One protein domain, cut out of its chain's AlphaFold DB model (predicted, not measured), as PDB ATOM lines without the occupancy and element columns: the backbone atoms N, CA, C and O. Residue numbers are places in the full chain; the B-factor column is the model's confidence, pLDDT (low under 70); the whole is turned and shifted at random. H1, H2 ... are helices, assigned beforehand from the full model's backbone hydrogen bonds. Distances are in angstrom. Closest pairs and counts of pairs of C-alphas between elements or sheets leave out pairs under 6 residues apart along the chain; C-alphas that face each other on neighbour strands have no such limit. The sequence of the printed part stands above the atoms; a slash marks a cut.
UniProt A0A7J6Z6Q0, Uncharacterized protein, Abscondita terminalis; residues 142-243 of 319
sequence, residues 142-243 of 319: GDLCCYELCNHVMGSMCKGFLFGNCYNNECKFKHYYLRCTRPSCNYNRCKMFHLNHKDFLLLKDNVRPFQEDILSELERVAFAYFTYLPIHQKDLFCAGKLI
ATOM      1  N   GLY A 142     174.436 115.276 135.494       40.62
ATOM      2  CA  GLY A 142     174.738 113.948 134.953       40.62
ATOM      3  C   GLY A 142     175.651 113.079 135.823       40.62
ATOM      4  O   GLY A 142     176.065 112.033 135.344       40.62
ATOM      5  N   ASP A 143     175.953 113.447 137.078       40.97
ATOM      6  CA  ASP A 143     176.734 112.609 138.001       40.97
ATOM      7  C   ASP A 143     175.909 111.683 138.907       40.97
ATOM      8  O   ASP A 143     174.748 111.946 139.220       40.97
ATOM      9  N   LEU A 144     176.532 110.568 139.318       40.88
ATOM     10  CA  LEU A 144     175.974 109.629 140.292       40.88
ATOM     11  C   LEU A 144     176.147 110.177 141.697       40.88
ATOM     12  O   LEU A 144     177.214 110.666 142.061       40.88
ATOM     13  N   CYS A 145     175.127 109.986 142.522       43.91
ATOM     14  CA  CYS A 145     175.271 110.151 143.954       43.91
ATOM     15  C   CYS A 145     175.757 108.831 144.580       43.91
ATOM     16  O   CYS A 145     175.076 107.813 144.454       43.91
ATOM     17  N   CYS A 146     176.941 108.888 145.204       43.00
ATOM     18  CA  CYS A 146     177.551 107.967 146.178       43.00
ATOM     19  C   CYS A 146     176.560 106.929 146.770       43.00
ATOM     20  O   CYS A 146     175.860 107.185 147.745       43.00
ATOM     21  N   TYR A 147     176.478 105.763 146.135       41.72
ATOM     22  CA  TYR A 147     175.501 104.699 146.368       41.72
ATOM     23  C   TYR A 147     175.716 103.986 147.724       41.72
ATOM     24  O   TYR A 147     176.850 103.777 148.130       41.72
ATOM     25  N   GLU A 148     174.609 103.590 148.365       36.88
ATOM     26  CA  GLU A 148     174.432 102.789 149.605       36.88
ATOM     27  C   GLU A 148     174.242 103.523 150.943       36.88
ATOM     28  O   GLU A 148     173.345 103.137 151.688       36.88
ATOM     29  N   LEU A 149     174.939 104.623 151.236       38.53
ATOM     30  CA  LEU A 149     174.798 105.305 152.546       38.53
ATOM     31  C   LEU A 149     173.787 106.456 152.576       38.53
ATOM     32  O   LEU A 149     173.517 107.043 153.624       38.53
ATOM     33  N   CYS A 150     173.209 106.806 151.433       37.72
ATOM     34  CA  CYS A 150     172.299 107.932 151.334       37.72
ATOM     35  C   CYS A 150     170.851 107.461 151.159       37.72
ATOM     36  O   CYS A 150     170.367 107.182 150.062       37.72
ATOM     37  N   ASN A 151     170.126 107.424 152.277       37.62
ATOM     38  CA  ASN A 151     168.677 107.247 152.309       37.62
ATOM     39  C   ASN A 151     167.998 108.549 151.831       37.62
ATOM     40  O   ASN A 151     167.377 109.281 152.601       37.62
ATOM     41  N   HIS A 152     168.199 108.919 150.562       41.62
ATOM     42  CA  HIS A 152     167.629 110.136 149.997       41.62
ATOM     43  C   HIS A 152     166.105 110.027 149.951       41.62
ATOM     44  O   HIS A 152     165.529 109.403 149.064       41.62
ATOM     45  N   VAL A 153     165.439 110.688 150.893       43.34
ATOM     46  CA  VAL A 153     163.980 110.866 150.869       43.34
ATOM     47  C   VAL A 153     163.599 112.248 150.307       43.34
ATOM     48  O   VAL A 153     162.450 112.462 149.945       43.34
ATOM     49  N   MET A 154     164.518 113.200 150.141       47.81
ATOM     50  CA  MET A 154     164.116 114.611 150.012       47.81
ATOM     51  C   MET A 154     164.291 115.190 148.597       47.81
ATOM     52  O   MET A 154     165.084 116.104 148.371       47.81
ATOM     53  N   GLY A 155     163.531 114.673 147.625       55.28
ATOM     54  CA  GLY A 155     163.304 115.383 146.359       55.28
ATOM     55  C   GLY A 155     162.807 114.519 145.201       55.28
ATOM     56  O   GLY A 155     163.323 113.436 144.951       55.28
ATOM     57  N   SER A 156     161.837 115.032 144.446       71.12
ATOM     58  CA  SER A 156     161.396 114.418 143.187       71.12
ATOM     59  C   SER A 156     162.366 114.757 142.050       71.12
ATOM     60  O   SER A 156     162.809 115.908 141.939       71.12
ATOM     61  N   MET A 157     162.651 113.790 141.165       82.62
ATOM     62  CA  MET A 157     163.315 114.103 139.894       82.62
ATOM     63  C   MET A 157     162.453 115.088 139.111       82.62
ATOM     64  O   MET A 157     161.221 114.964 139.066       82.62
ATOM     65  N   CYS A 158     163.110 116.066 138.495       82.88
ATOM     66  CA  CYS A 158     162.456 117.000 137.605       82.88
ATOM     67  C   CYS A 158     161.912 116.226 136.416       82.88
ATOM     68  O   CYS A 158     162.653 115.655 135.617       82.88
ATOM     69  N   LYS A 159     160.591 116.239 136.289       83.06
ATOM     70  CA  LYS A 159     159.917 115.586 135.181       83.06
ATOM     71  C   LYS A 159     160.350 116.178 133.841       83.06
ATOM     72  O   LYS A 159     160.535 115.441 132.883       83.06
ATOM     73  N   GLY A 160     160.555 117.494 133.784       77.56
ATOM     74  CA  GLY A 160     160.984 118.114 132.542       77.56
ATOM     75  C   GLY A 160     162.421 117.764 132.152       77.56
ATOM     76  O   GLY A 160     162.715 117.569 130.982       77.56
ATOM     77  N   PHE A 161     163.315 117.605 133.130       79.50
ATOM     78  CA  PHE A 161     164.661 117.086 132.887       79.50
ATOM     79  C   PHE A 161     164.601 115.654 132.352       79.50
ATOM     80  O   PHE A 161     165.218 115.355 131.335       79.50
ATOM     81  N   LEU A 162     163.791 114.801 132.987       78.81
ATOM     82  CA  LEU A 162     163.627 113.395 132.619       78.81
ATOM     83  C   LEU A 162     163.188 113.211 131.155       78.81
ATOM     84  O   LEU A 162     163.610 112.263 130.502       78.81
ATOM     85  N   PHE A 163     162.365 114.128 130.637       77.06
ATOM     86  CA  PHE A 163     161.866 114.097 129.259       77.06
ATOM     87  C   PHE A 163     162.534 115.128 128.330       77.06
ATOM     88  O   PHE A 163     162.081 115.308 127.200       77.06
ATOM     89  N   GLY A 164     163.605 115.795 128.778       73.44
ATOM     90  CA  GLY A 164     164.410 116.705 127.956       73.44
ATOM     91  C   GLY A 164     163.742 118.033 127.570       73.44
ATOM     92  O   GLY A 164     164.081 118.591 126.533       73.44
ATOM     93  N   ASN A 165     162.790 118.536 128.359       70.94
ATOM     94  CA  ASN A 165     162.074 119.797 128.114       70.94
ATOM     95  C   ASN A 165     162.106 120.778 129.308       70.94
ATOM     96  O   ASN A 165     161.308 121.714 129.360       70.94
ATOM     97  N   CYS A 166     162.995 120.579 130.291       74.44
ATOM     98  CA  CYS A 166     163.205 121.560 131.358       74.44
ATOM     99  C   CYS A 166     164.268 122.585 130.963       74.44
ATOM    100  O   CYS A 166     165.437 122.241 130.823       74.44
ATOM    101  N   TYR A 167     163.855 123.849 130.886       70.06
ATOM    102  CA  TYR A 167     164.721 124.994 130.583       70.06
ATOM    103  C   TYR A 167     164.922 125.924 131.789       70.06
ATOM    104  O   TYR A 167     165.475 127.012 131.661       70.06
ATOM    105  N   ASN A 168     164.437 125.529 132.971       59.06
ATOM    106  CA  ASN A 168     164.531 126.360 134.165       59.06
ATOM    107  C   ASN A 168     165.892 126.165 134.852       59.06
ATOM    108  O   ASN A 168     166.137 125.127 135.474       59.06
ATOM    109  N   ASN A 169     166.738 127.193 134.789       46.56
ATOM    110  CA  ASN A 169     168.048 127.227 135.446       46.56
ATOM    111  C   ASN A 169     167.942 127.173 136.984       46.56
ATOM    112  O   ASN A 169     168.822 126.650 137.676       46.56
ATOM    113  N   GLU A 170     166.813 127.620 137.539       62.72
ATOM    114  CA  GLU A 170     166.488 127.554 138.963       62.72
ATOM    115  C   GLU A 170     165.401 126.520 139.271       62.72
ATOM    116  O   GLU A 170     164.565 126.697 140.156       62.72
ATOM    117  N   CYS A 171     165.410 125.391 138.557       66.94
ATOM    118  CA  CYS A 171     164.454 124.326 138.820       66.94
ATOM    119  C   CYS A 171     164.519 123.856 140.287       66.94
ATOM    120  O   CYS A 171     165.575 123.467 140.793       66.94
ATOM    121  N   LYS A 172     163.363 123.854 140.964       74.50
ATOM    122  CA  LYS A 172     163.206 123.357 142.344       74.50
ATOM    123  C   LYS A 172     163.336 121.832 142.470       74.50
ATOM    124  O   LYS A 172     163.406 121.304 143.577       74.50
ATOM    125  N   PHE A 173     163.334 121.123 141.343       77.44
ATOM    126  CA  PHE A 173     163.436 119.668 141.262       77.44
ATOM    127  C   PHE A 173     164.832 119.226 140.807       77.44
ATOM    128  O   PHE A 173     165.626 120.020 140.309       77.44
ATOM    129  N   LYS A 174     165.148 117.937 140.973       75.94
ATOM    130  CA  LYS A 174     166.496 117.406 140.721       75.94
ATOM    131  C   LYS A 174     166.732 117.078 139.240       75.94
ATOM    132  O   LYS A 174     165.899 116.415 138.628       75.94
ATOM    133  N   HIS A 175     167.858 117.529 138.676       74.50
ATOM    134  CA  HIS A 175     168.290 117.271 137.287       74.50
ATOM    135  C   HIS A 175     169.353 116.160 137.224       74.50
ATOM    136  O   HIS A 175     170.429 116.325 136.658       74.50
ATOM    137  N   TYR A 176     169.078 115.044 137.893       72.94
ATOM    138  CA  TYR A 176     169.900 113.835 137.879       72.94
ATOM    139  C   TYR A 176     169.012 112.629 138.190       72.94
ATOM    140  O   TYR A 176     167.938 112.786 138.785       72.94
ATOM    141  N   TYR A 177     169.431 111.437 137.763       76.81
ATOM    142  CA  TYR A 177     168.676 110.212 138.010       76.81
ATOM    143  C   TYR A 177     168.737 109.812 139.489       76.81
ATOM    144  O   TYR A 177     169.764 109.956 140.150       76.81
ATOM    145  N   LEU A 178     167.624 109.297 140.011       79.81
ATOM    146  CA  LEU A 178     167.488 108.852 141.396       79.81
ATOM    147  C   LEU A 178     167.107 107.376 141.444       79.81
ATOM    148  O   LEU A 178     166.142 106.968 140.796       79.81
ATOM    149  N   ARG A 179     167.808 106.602 142.277       79.94
ATOM    150  CA  ARG A 179     167.469 105.209 142.561       79.94
ATOM    151  C   ARG A 179     166.661 105.064 143.848       79.94
ATOM    152  O   ARG A 179     166.976 105.690 144.856       79.94
ATOM    153  N   CYS A 180     165.663 104.192 143.825       80.31
ATOM    154  CA  CYS A 180     164.963 103.709 144.999       80.31
ATOM    155  C   CYS A 180     165.814 102.716 145.804       80.31
ATOM    156  O   CYS A 180     166.245 101.691 145.284       80.31
ATOM    157  N   THR A 181     165.987 102.981 147.095       69.69
ATOM    158  CA  THR A 181     166.634 102.064 148.050       69.69
ATOM    159  C   THR A 181     165.655 101.502 149.079       69.69
ATOM    160  O   THR A 181     166.067 100.811 150.005       69.69
ATOM    161  N   ARG A 182     164.357 101.816 148.965       74.44
ATOM    162  CA  ARG A 182     163.356 101.426 149.962       74.44
ATOM    163  C   ARG A 182     162.983  99.950 149.789       74.44
ATOM    164  O   ARG A 182     162.406  99.621 148.754       74.44
ATOM    165  N   PRO A 183     163.199  99.092 150.801       69.31
ATOM    166  CA  PRO A 183     162.838  97.676 150.711       69.31
ATOM    167  C   PRO A 183     161.324  97.458 150.588       69.31
ATOM    168  O   PRO A 183     160.873  96.561 149.891       69.31
ATOM    169  N   SER A 184     160.527  98.324 151.217       80.06
ATOM    170  CA  SER A 184     159.059  98.298 151.182       80.06
ATOM    171  C   SER A 184     158.459  99.085 150.008       80.06
ATOM    172  O   SER A 184     157.300  99.503 150.057       80.06
ATOM    173  N   CYS A 185     159.245  99.374 148.966       81.44
ATOM    174  CA  CYS A 185     158.773 100.219 147.879       81.44
ATOM    175  C   CYS A 185     157.688  99.532 147.052       81.44
ATOM    176  O   CYS A 185     157.832  98.394 146.613       81.44
ATOM    177  N   ASN A 186     156.626 100.278 146.741       79.19
ATOM    178  CA  ASN A 186     155.674  99.868 145.721       79.19
ATOM    179  C   ASN A 186     156.289 100.124 144.338       79.19
ATOM    180  O   ASN A 186     156.071 101.178 143.733       79.19
ATOM    181  N   TYR A 187     157.082  99.150 143.886       82.12
ATOM    182  CA  TYR A 187     157.862  99.155 142.649       82.12
ATOM    183  C   TYR A 187     157.109  99.805 141.481       82.12
ATOM    184  O   TYR A 187     157.588 100.766 140.890       82.12
ATOM    185  N   ASN A 188     155.865  99.394 141.236       82.25
ATOM    186  CA  ASN A 188     155.047  99.855 140.110       82.25
ATOM    187  C   ASN A 188     154.676 101.345 140.154       82.25
ATOM    188  O   ASN A 188     154.477 101.967 139.113       82.25
ATOM    189  N   ARG A 189     154.574 101.934 141.348       83.88
ATOM    190  CA  ARG A 189     154.186 103.345 141.540       83.88
ATOM    191  C   ARG A 189     155.375 104.257 141.825       83.88
ATOM    192  O   ARG A 189     155.224 105.479 141.882       83.88
ATOM    193  N   CYS A 190     156.553 103.679 142.028       85.88
ATOM    194  CA  CYS A 190     157.748 104.422 142.374       85.88
ATOM    195  C   CYS A 190     158.241 105.258 141.193       85.88
ATOM    196  O   CYS A 190     158.428 104.758 140.086       85.88
ATOM    197  N   LYS A 191     158.536 106.529 141.453       86.88
ATOM    198  CA  LYS A 191     159.097 107.464 140.469       86.88
ATOM    199  C   LYS A 191     160.629 107.446 140.428       86.88
ATOM    200  O   LYS A 191     161.226 108.354 139.873       86.88
ATOM    201  N   MET A 192     161.266 106.461 141.052       86.75
ATOM    202  CA  MET A 192     162.722 106.298 141.104       86.75
ATOM    203  C   MET A 192     163.101 104.979 140.431       86.75
ATOM    204  O   MET A 192     162.269 104.076 140.395       86.75
ATOM    205  N   PHE A 193     164.326 104.874 139.923       86.19
ATOM    206  CA  PHE A 193     164.848 103.662 139.282       86.19
ATOM    207  C   PHE A 193     165.127 102.561 140.316       86.19
ATOM    208  O   PHE A 193     165.545 102.863 141.426       86.19
ATOM    209  N   HIS A 194     164.959 101.299 139.959       87.62
ATOM    210  CA  HIS A 194     165.258 100.104 140.750       87.62
ATOM    211  C   HIS A 194     166.270  99.227 140.014       87.62
ATOM    212  O   HIS A 194     166.127  98.015 139.910       87.62
ATOM    213  N   LEU A 195     167.301  99.868 139.480       82.88
ATOM    214  CA  LEU A 195     168.427  99.176 138.875       82.88
ATOM    215  C   LEU A 195     169.439  98.793 139.958       82.88
ATOM    216  O   LEU A 195     169.604  99.500 140.963       82.88
ATOM    217  N   ASN A 196     170.153  97.685 139.750       78.06
ATOM    218  CA  ASN A 196     171.353  97.401 140.533       78.06
ATOM    219  C   ASN A 196     172.422  98.484 140.262       78.06
ATOM    220  O   ASN A 196     172.241  99.362 139.417       78.06
ATOM    221  N   HIS A 197     173.521  98.491 141.024       71.00
ATOM    222  CA  HIS A 197     174.561  99.518 140.862       71.00
ATOM    223  C   HIS A 197     175.068  99.615 139.429       71.00
ATOM    224  O   HIS A 197     175.021 100.690 138.840       71.00
ATOM    225  N   LYS A 198     175.475  98.477 138.869       75.94
ATOM    226  CA  LYS A 198     176.057  98.374 137.537       75.94
ATOM    227  C   LYS A 198     175.119  98.939 136.470       75.94
ATOM    228  O   LYS A 198     175.523  99.827 135.733       75.94
ATOM    229  N   ASP A 199     173.863  98.515 136.439       78.81
ATOM    230  CA  ASP A 199     172.913  98.943 135.405       78.81
ATOM    231  C   ASP A 199     172.525 100.420 135.551       78.81
ATOM    232  O   ASP A 199     172.306 101.125 134.565       78.81
ATOM    233  N   PHE A 200     172.508 100.932 136.784       78.62
ATOM    234  CA  PHE A 200     172.290 102.354 137.036       78.62
ATOM    235  C   PHE A 200     173.469 103.222 136.557       78.62
ATOM    236  O   PHE A 200     173.239 104.319 136.041       78.62
ATOM    237  N   LEU A 201     174.716 102.735 136.676       69.38
ATOM    238  CA  LEU A 201     175.890 103.382 136.068       69.38
ATOM    239  C   LEU A 201     175.737 103.449 134.540       69.38
ATOM    240  O   LEU A 201     175.890 104.516 133.950       69.38
ATOM    241  N   LEU A 202     175.348 102.336 133.914       71.88
ATOM    242  CA  LEU A 202     175.196 102.239 132.458       71.88
ATOM    243  C   LEU A 202     174.109 103.162 131.908       71.88
ATOM    244  O   LEU A 202     174.301 103.805 130.873       71.88
ATOM    245  N   LEU A 203     172.996 103.295 132.632       75.56
ATOM    246  CA  LEU A 203     171.967 104.281 132.315       75.56
ATOM    247  C   LEU A 203     172.536 105.710 132.300       75.56
ATOM    248  O   LEU A 203     172.216 106.485 131.393       75.56
ATOM    249  N   LYS A 204     173.356 106.065 133.300       64.88
ATOM    250  CA  LYS A 204     173.945 107.406 133.423       64.88
ATOM    251  C   LYS A 204     174.883 107.720 132.266       64.88
ATOM    252  O   LYS A 204     174.794 108.803 131.690       64.88
ATOM    253  N   ASP A 205     175.717 106.761 131.891       64.00
ATOM    254  CA  ASP A 205     176.710 106.931 130.829       64.00
ATOM    255  C   ASP A 205     176.072 106.897 129.422       64.00
ATOM    256  O   ASP A 205     176.761 106.887 128.407       64.00
ATOM    257  N   ASN A 206     174.730 106.926 129.342       62.22
ATOM    258  CA  ASN A 206     173.933 106.811 128.118       62.22
ATOM    259  C   ASN A 206     174.224 105.526 127.326       62.22
ATOM    260  O   ASN A 206     173.932 105.445 126.130       62.22
ATOM    261  N   VAL A 207     174.721 104.491 128.002       61.03
ATOM    262  CA  VAL A 207     175.013 103.178 127.435       61.03
ATOM    263  C   VAL A 207     173.732 102.346 127.423       61.03
ATOM    264  O   VAL A 207     173.552 101.384 128.161       61.03
ATOM    265  N   ARG A 208     172.766 102.803 126.628       61.28
ATOM    266  CA  ARG A 208     171.390 102.302 126.634       61.28
ATOM    267  C   ARG A 208     170.965 101.296 125.564       61.28
ATOM    268  O   ARG A 208     169.896 100.737 125.790       61.28
ATOM    269  N   PRO A 209     171.638 101.059 124.417       53.25
ATOM    270  CA  PRO A 209     170.820 100.675 123.269       53.25
ATOM    271  C   PRO A 209     170.121  99.313 123.371       53.25
ATOM    272  O   PRO A 209     169.070  99.175 122.764       53.25
ATOM    273  N   PHE A 210     170.605  98.352 124.172       58.41
ATOM    274  CA  PHE A 210     170.066  96.981 124.149       58.41
ATOM    275  C   PHE A 210     170.159  96.238 125.496       58.41
ATOM    276  O   PHE A 210     170.461  95.051 125.531       58.41
ATOM    277  N   GLN A 211     169.967  96.923 126.628       71.44
ATOM    278  CA  GLN A 211     169.837  96.236 127.923       71.44
ATOM    279  C   GLN A 211     168.376  96.175 128.350       71.44
ATOM    280  O   GLN A 211     167.817  97.195 128.757       71.44
ATOM    281  N   GLU A 212     167.778  94.983 128.264       75.81
ATOM    282  CA  GLU A 212     166.361  94.756 128.577       75.81
ATOM    283  C   GLU A 212     165.986  95.228 129.982       75.81
ATOM    284  O   GLU A 212     164.956  95.881 130.131       75.81
ATOM    285  N   ASP A 213     166.838  95.004 130.984       82.00
ATOM    286  CA  ASP A 213     166.582  95.440 132.364       82.00
ATOM    287  C   ASP A 213     166.505  96.971 132.487       82.00
ATOM    288  O   ASP A 213     165.597  97.520 133.114       82.00
ATOM    289  N   ILE A 214     167.427  97.688 131.832       83.69
ATOM    290  CA  ILE A 214     167.452  99.158 131.825       83.69
ATOM    291  C   ILE A 214     166.247  99.705 131.060       83.69
ATOM    292  O   ILE A 214     165.597 100.643 131.524       83.69
ATOM    293  N   LEU A 215     165.942  99.131 129.895       81.25
ATOM    294  CA  LEU A 215     164.808  99.538 129.067       81.25
ATOM    295  C   LEU A 215     163.474  99.295 129.780       81.25
ATOM    296  O   LEU A 215     162.667 100.221 129.876       81.25
ATOM    297  N   SER A 216     163.284  98.108 130.358       85.00
ATOM    298  CA  SER A 216     162.099  97.759 131.150       85.00
ATOM    299  C   SER A 216     161.905  98.734 132.308       85.00
ATOM    300  O   SER A 216     160.793  99.200 132.577       85.00
ATOM    301  N   GLU A 217     162.995  99.122 132.970       89.50
ATOM    302  CA  GLU A 217     162.917 100.066 134.075       89.50
ATOM    303  C   GLU A 217     162.642 101.510 133.622       89.50
ATOM    304  O   GLU A 217     161.890 102.234 134.282       89.50
ATOM    305  N   LEU A 218     163.185 101.937 132.478       87.00
ATOM    306  CA  LEU A 218     162.861 103.231 131.865       87.00
ATOM    307  C   LEU A 218     161.378 103.319 131.492       87.00
ATOM    308  O   LEU A 218     160.736 104.338 131.765       87.00
ATOM    309  N   GLU A 219     160.827 102.254 130.913       87.06
ATOM    310  CA  GLU A 219     159.406 102.143 130.581       87.06
ATOM    311  C   GLU A 219     158.535 102.209 131.841       87.06
ATOM    312  O   GLU A 219     157.573 102.985 131.897       87.06
ATOM    313  N   ARG A 220     158.912 101.485 132.903       91.06
ATOM    314  CA  ARG A 220     158.204 101.519 134.188       91.06
ATOM    315  C   ARG A 220     158.228 102.907 134.828       91.06
ATOM    316  O   ARG A 220     157.189 103.393 135.283       91.06
ATOM    317  N   VAL A 221     159.386 103.572 134.865       89.38
ATOM    318  CA  VAL A 221     159.503 104.936 135.408       89.38
ATOM    319  C   VAL A 221     158.672 105.912 134.577       89.38
ATOM    320  O   VAL A 221     157.952 106.732 135.155       89.38
ATOM    321  N   ALA A 222     158.707 105.812 133.243       87.25
ATOM    322  CA  ALA A 222     157.847 106.612 132.376       87.25
ATOM    323  C   ALA A 222     156.375 106.411 132.759       87.25
ATOM    324  O   ALA A 222     155.687 107.388 133.069       87.25
ATOM    325  N   PHE A 223     155.914 105.161 132.836       87.50
ATOM    326  CA  PHE A 223     154.550 104.826 133.236       87.50
ATOM    327  C   PHE A 223     154.182 105.423 134.601       87.50
ATOM    328  O   PHE A 223     153.176 106.127 134.710       87.50
ATOM    329  N   ALA A 224     155.018 105.242 135.628       88.44
ATOM    330  CA  ALA A 224     154.785 105.798 136.960       88.44
ATOM    331  C   ALA A 224     154.669 107.333 136.942       88.44
ATOM    332  O   ALA A 224     153.874 107.912 137.682       88.44
ATOM    333  N   TYR A 225     155.418 108.022 136.080       86.12
ATOM    334  CA  TYR A 225     155.260 109.462 135.901       86.12
ATOM    335  C   TYR A 225     154.000 109.837 135.122       86.12
ATOM    336  O   TYR A 225     153.420 110.869 135.444       86.12
ATOM    337  N   PHE A 226     153.570 109.048 134.134       82.31
ATOM    338  CA  PHE A 226     152.404 109.356 133.301       82.31
ATOM    339  C   PHE A 226     151.063 109.040 133.960       82.31
ATOM    340  O   PHE A 226     150.105 109.795 133.778       82.31
ATOM    341  N   THR A 227     150.986 107.969 134.745       84.06
ATOM    342  CA  THR A 227     149.746 107.514 135.388       84.06
ATOM    343  C   THR A 227     149.138 108.579 136.299       84.06
ATOM    344  O   THR A 227     147.922 108.739 136.322       84.06
ATOM    345  N   TYR A 228     149.970 109.378 136.970       78.06
ATOM    346  CA  TYR A 228     149.527 110.386 137.943       78.06
ATOM    347  C   TYR A 228     149.461 111.820 137.403       78.06
ATOM    348  O   TYR A 228     149.364 112.761 138.189       78.06
ATOM    349  N   LEU A 229     149.557 112.022 136.087       77.06
ATOM    350  CA  LEU A 229     149.445 113.363 135.513       77.06
ATOM    351  C   LEU A 229     148.015 113.713 135.132       77.06
ATOM    352  O   LEU A 229     147.324 112.874 134.543       77.06
ATOM    353  N   PRO A 230     147.633 114.989 135.300       79.88
ATOM    354  CA  PRO A 230     146.481 115.548 134.612       79.88
ATOM    355  C   PRO A 230     146.592 115.352 133.095       79.88
ATOM    356  O   PRO A 230     147.682 115.458 132.528       79.88
ATOM    357  N   ILE A 231     145.459 115.112 132.430       78.06
ATOM    358  CA  ILE A 231     145.383 114.815 130.987       78.06
ATOM    359  C   ILE A 231     146.094 115.889 130.152       78.06
ATOM    360  O   ILE A 231     146.965 115.553 129.357       78.06
ATOM    361  N   HIS A 232     145.830 117.171 130.421       77.69
ATOM    362  CA  HIS A 232     146.454 118.303 129.723       77.69
ATOM    363  C   HIS A 232     147.986 118.351 129.867       77.69
ATOM    364  O   HIS A 232     148.676 118.916 129.025       77.69
ATOM    365  N   GLN A 233     148.542 117.748 130.924       77.25
ATOM    366  CA  GLN A 233     149.989 117.652 131.096       77.25
ATOM    367  C   GLN A 233     150.580 116.438 130.391       77.25
ATOM    368  O   GLN A 233     151.787 116.426 130.192       77.25
ATOM    369  N   LYS A 234     149.806 115.406 130.036       73.75
ATOM    370  CA  LYS A 234     150.349 114.209 129.365       73.75
ATOM    371  C   LYS A 234     150.866 114.530 127.965       73.75
ATOM    372  O   LYS A 234     151.839 113.922 127.536       73.75
ATOM    373  N   ASP A 235     150.276 115.516 127.300       72.62
ATOM    374  CA  ASP A 235     150.667 115.917 125.947       72.62
ATOM    375  C   ASP A 235     151.924 116.806 125.923       72.62
ATOM    376  O   ASP A 235     152.555 116.959 124.882       72.62
ATOM    377  N   LEU A 236     152.352 117.320 127.084       74.19
ATOM    378  CA  LEU A 236     153.571 118.123 127.220       74.19
ATOM    379  C   LEU A 236     154.859 117.284 127.269       74.19
ATOM    380  O   LEU A 236     155.951 117.848 127.204       74.19
ATOM    381  N   PHE A 237     154.770 115.959 127.429       77.31
ATOM    382  CA  PHE A 237     155.942 115.096 127.619       77.31
ATOM    383  C   PHE A 237     155.898 113.885 126.688       77.31
ATOM    384  O   PHE A 237     154.869 113.233 126.541       77.31
ATOM    385  N   CYS A 238     157.051 113.538 126.112       79.12
ATOM    386  CA  CYS A 238     157.226 112.344 125.290       79.12
ATOM    387  C   CYS A 238     158.071 111.310 126.042       79.12
ATOM    388  O   CYS A 238     159.253 111.549 126.294       79.12
ATOM    389  N   ALA A 239     157.489 110.145 126.354       78.50
ATOM    390  CA  ALA A 239     158.207 109.035 126.991       78.50
ATOM    391  C   ALA A 239     159.403 108.552 126.158       78.50
ATOM    392  O   ALA A 239     160.421 108.159 126.721       78.50
ATOM    393  N   GLY A 240     159.319 108.670 124.827       75.00
ATOM    394  CA  GLY A 240     160.402 108.292 123.928       75.00
ATOM    395  C   GLY A 240     161.705 109.021 124.224       75.00
ATOM    396  O   GLY A 240     162.754 108.408 124.134       75.00
ATOM    397  N   LYS A 241     161.686 110.277 124.688       73.69
ATOM    398  CA  LYS A 241     162.927 110.970 125.082       73.69
ATOM    399  C   LYS A 241     163.653 110.285 126.244       73.69
ATOM    400  O   LYS A 241     164.879 110.284 126.259       73.69
ATOM    401  N   LEU A 242     162.910 109.679 127.169       78.31
ATOM    402  CA  LEU A 242     163.477 108.896 128.265       78.31
ATOM    403  C   LEU A 242     163.930 107.505 127.789       78.31
ATOM    404  O   LEU A 242     165.022 107.066 128.133       78.31
ATOM    405  N   ILE A 243     163.129 106.845 126.949       76.31
ATOM    406  CA  ILE A 243     163.350 105.472 126.452       76.31
ATOM    407  C   ILE A 243     164.260 105.476 125.197       76.31
ATOM    408  O   ILE A 243     164.106 104.682 124.277       76.31
TER     409      ILE A 243
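This is residues 142 to 243 of the 319 residues of an uncharacterized protein of Abscondita terminalis (UniProt A0A7J6Z6Q0). Little regular structure is seen here: a rounded body mostly of loops, with one longer helix, H3, on which H2 packs near its start and short H5 packs near its middle. The 102 printed residues have five named helices, H1 to H5 in order, no named strand, and only 36 residues in named elements: all helix. It is compact, radius of gyration of the C-alphas 13.4 A, spanning 37 by 31 by 27 A.

From residue 142, go to H1, residues 159 to 162; it is close but not clearly touching H3, residues 212 to 227, the closest C-alphas being Lys 159 and Tyr 225, 7.7 A. H2, residues 197 to 204, touches residues 213 to 214 of H3 alone, closest C-alphas Asp 199 and Ile 214, 6.5 A, at a steep tilt of 67 degrees, only just short of perpendicular, the same way. H4, residues 231 to 234, touches no helix. H5, residues 239 to 242, touches residues 218 to 222 of H3 alone, closest C-alphas Ala 222 and Ala 239, 5.9 A. In H2 and H3 every O i to N i+4 pair is within hydrogen-bond range; the others are too short for one.

Find C-alpha 159 at (159.917, 115.586, 135.181), where H1 begins. H2 is 10.9 A long; H3 runs 22.0 A from C-alpha 212 at (166.361, 94.756, 128.577).

The printed part has no cut; the H1 to H2 link is long, 34 residues. Mean pLDDT of the printed part is 72.0, with 28 residues under 70, among them 142 to 155.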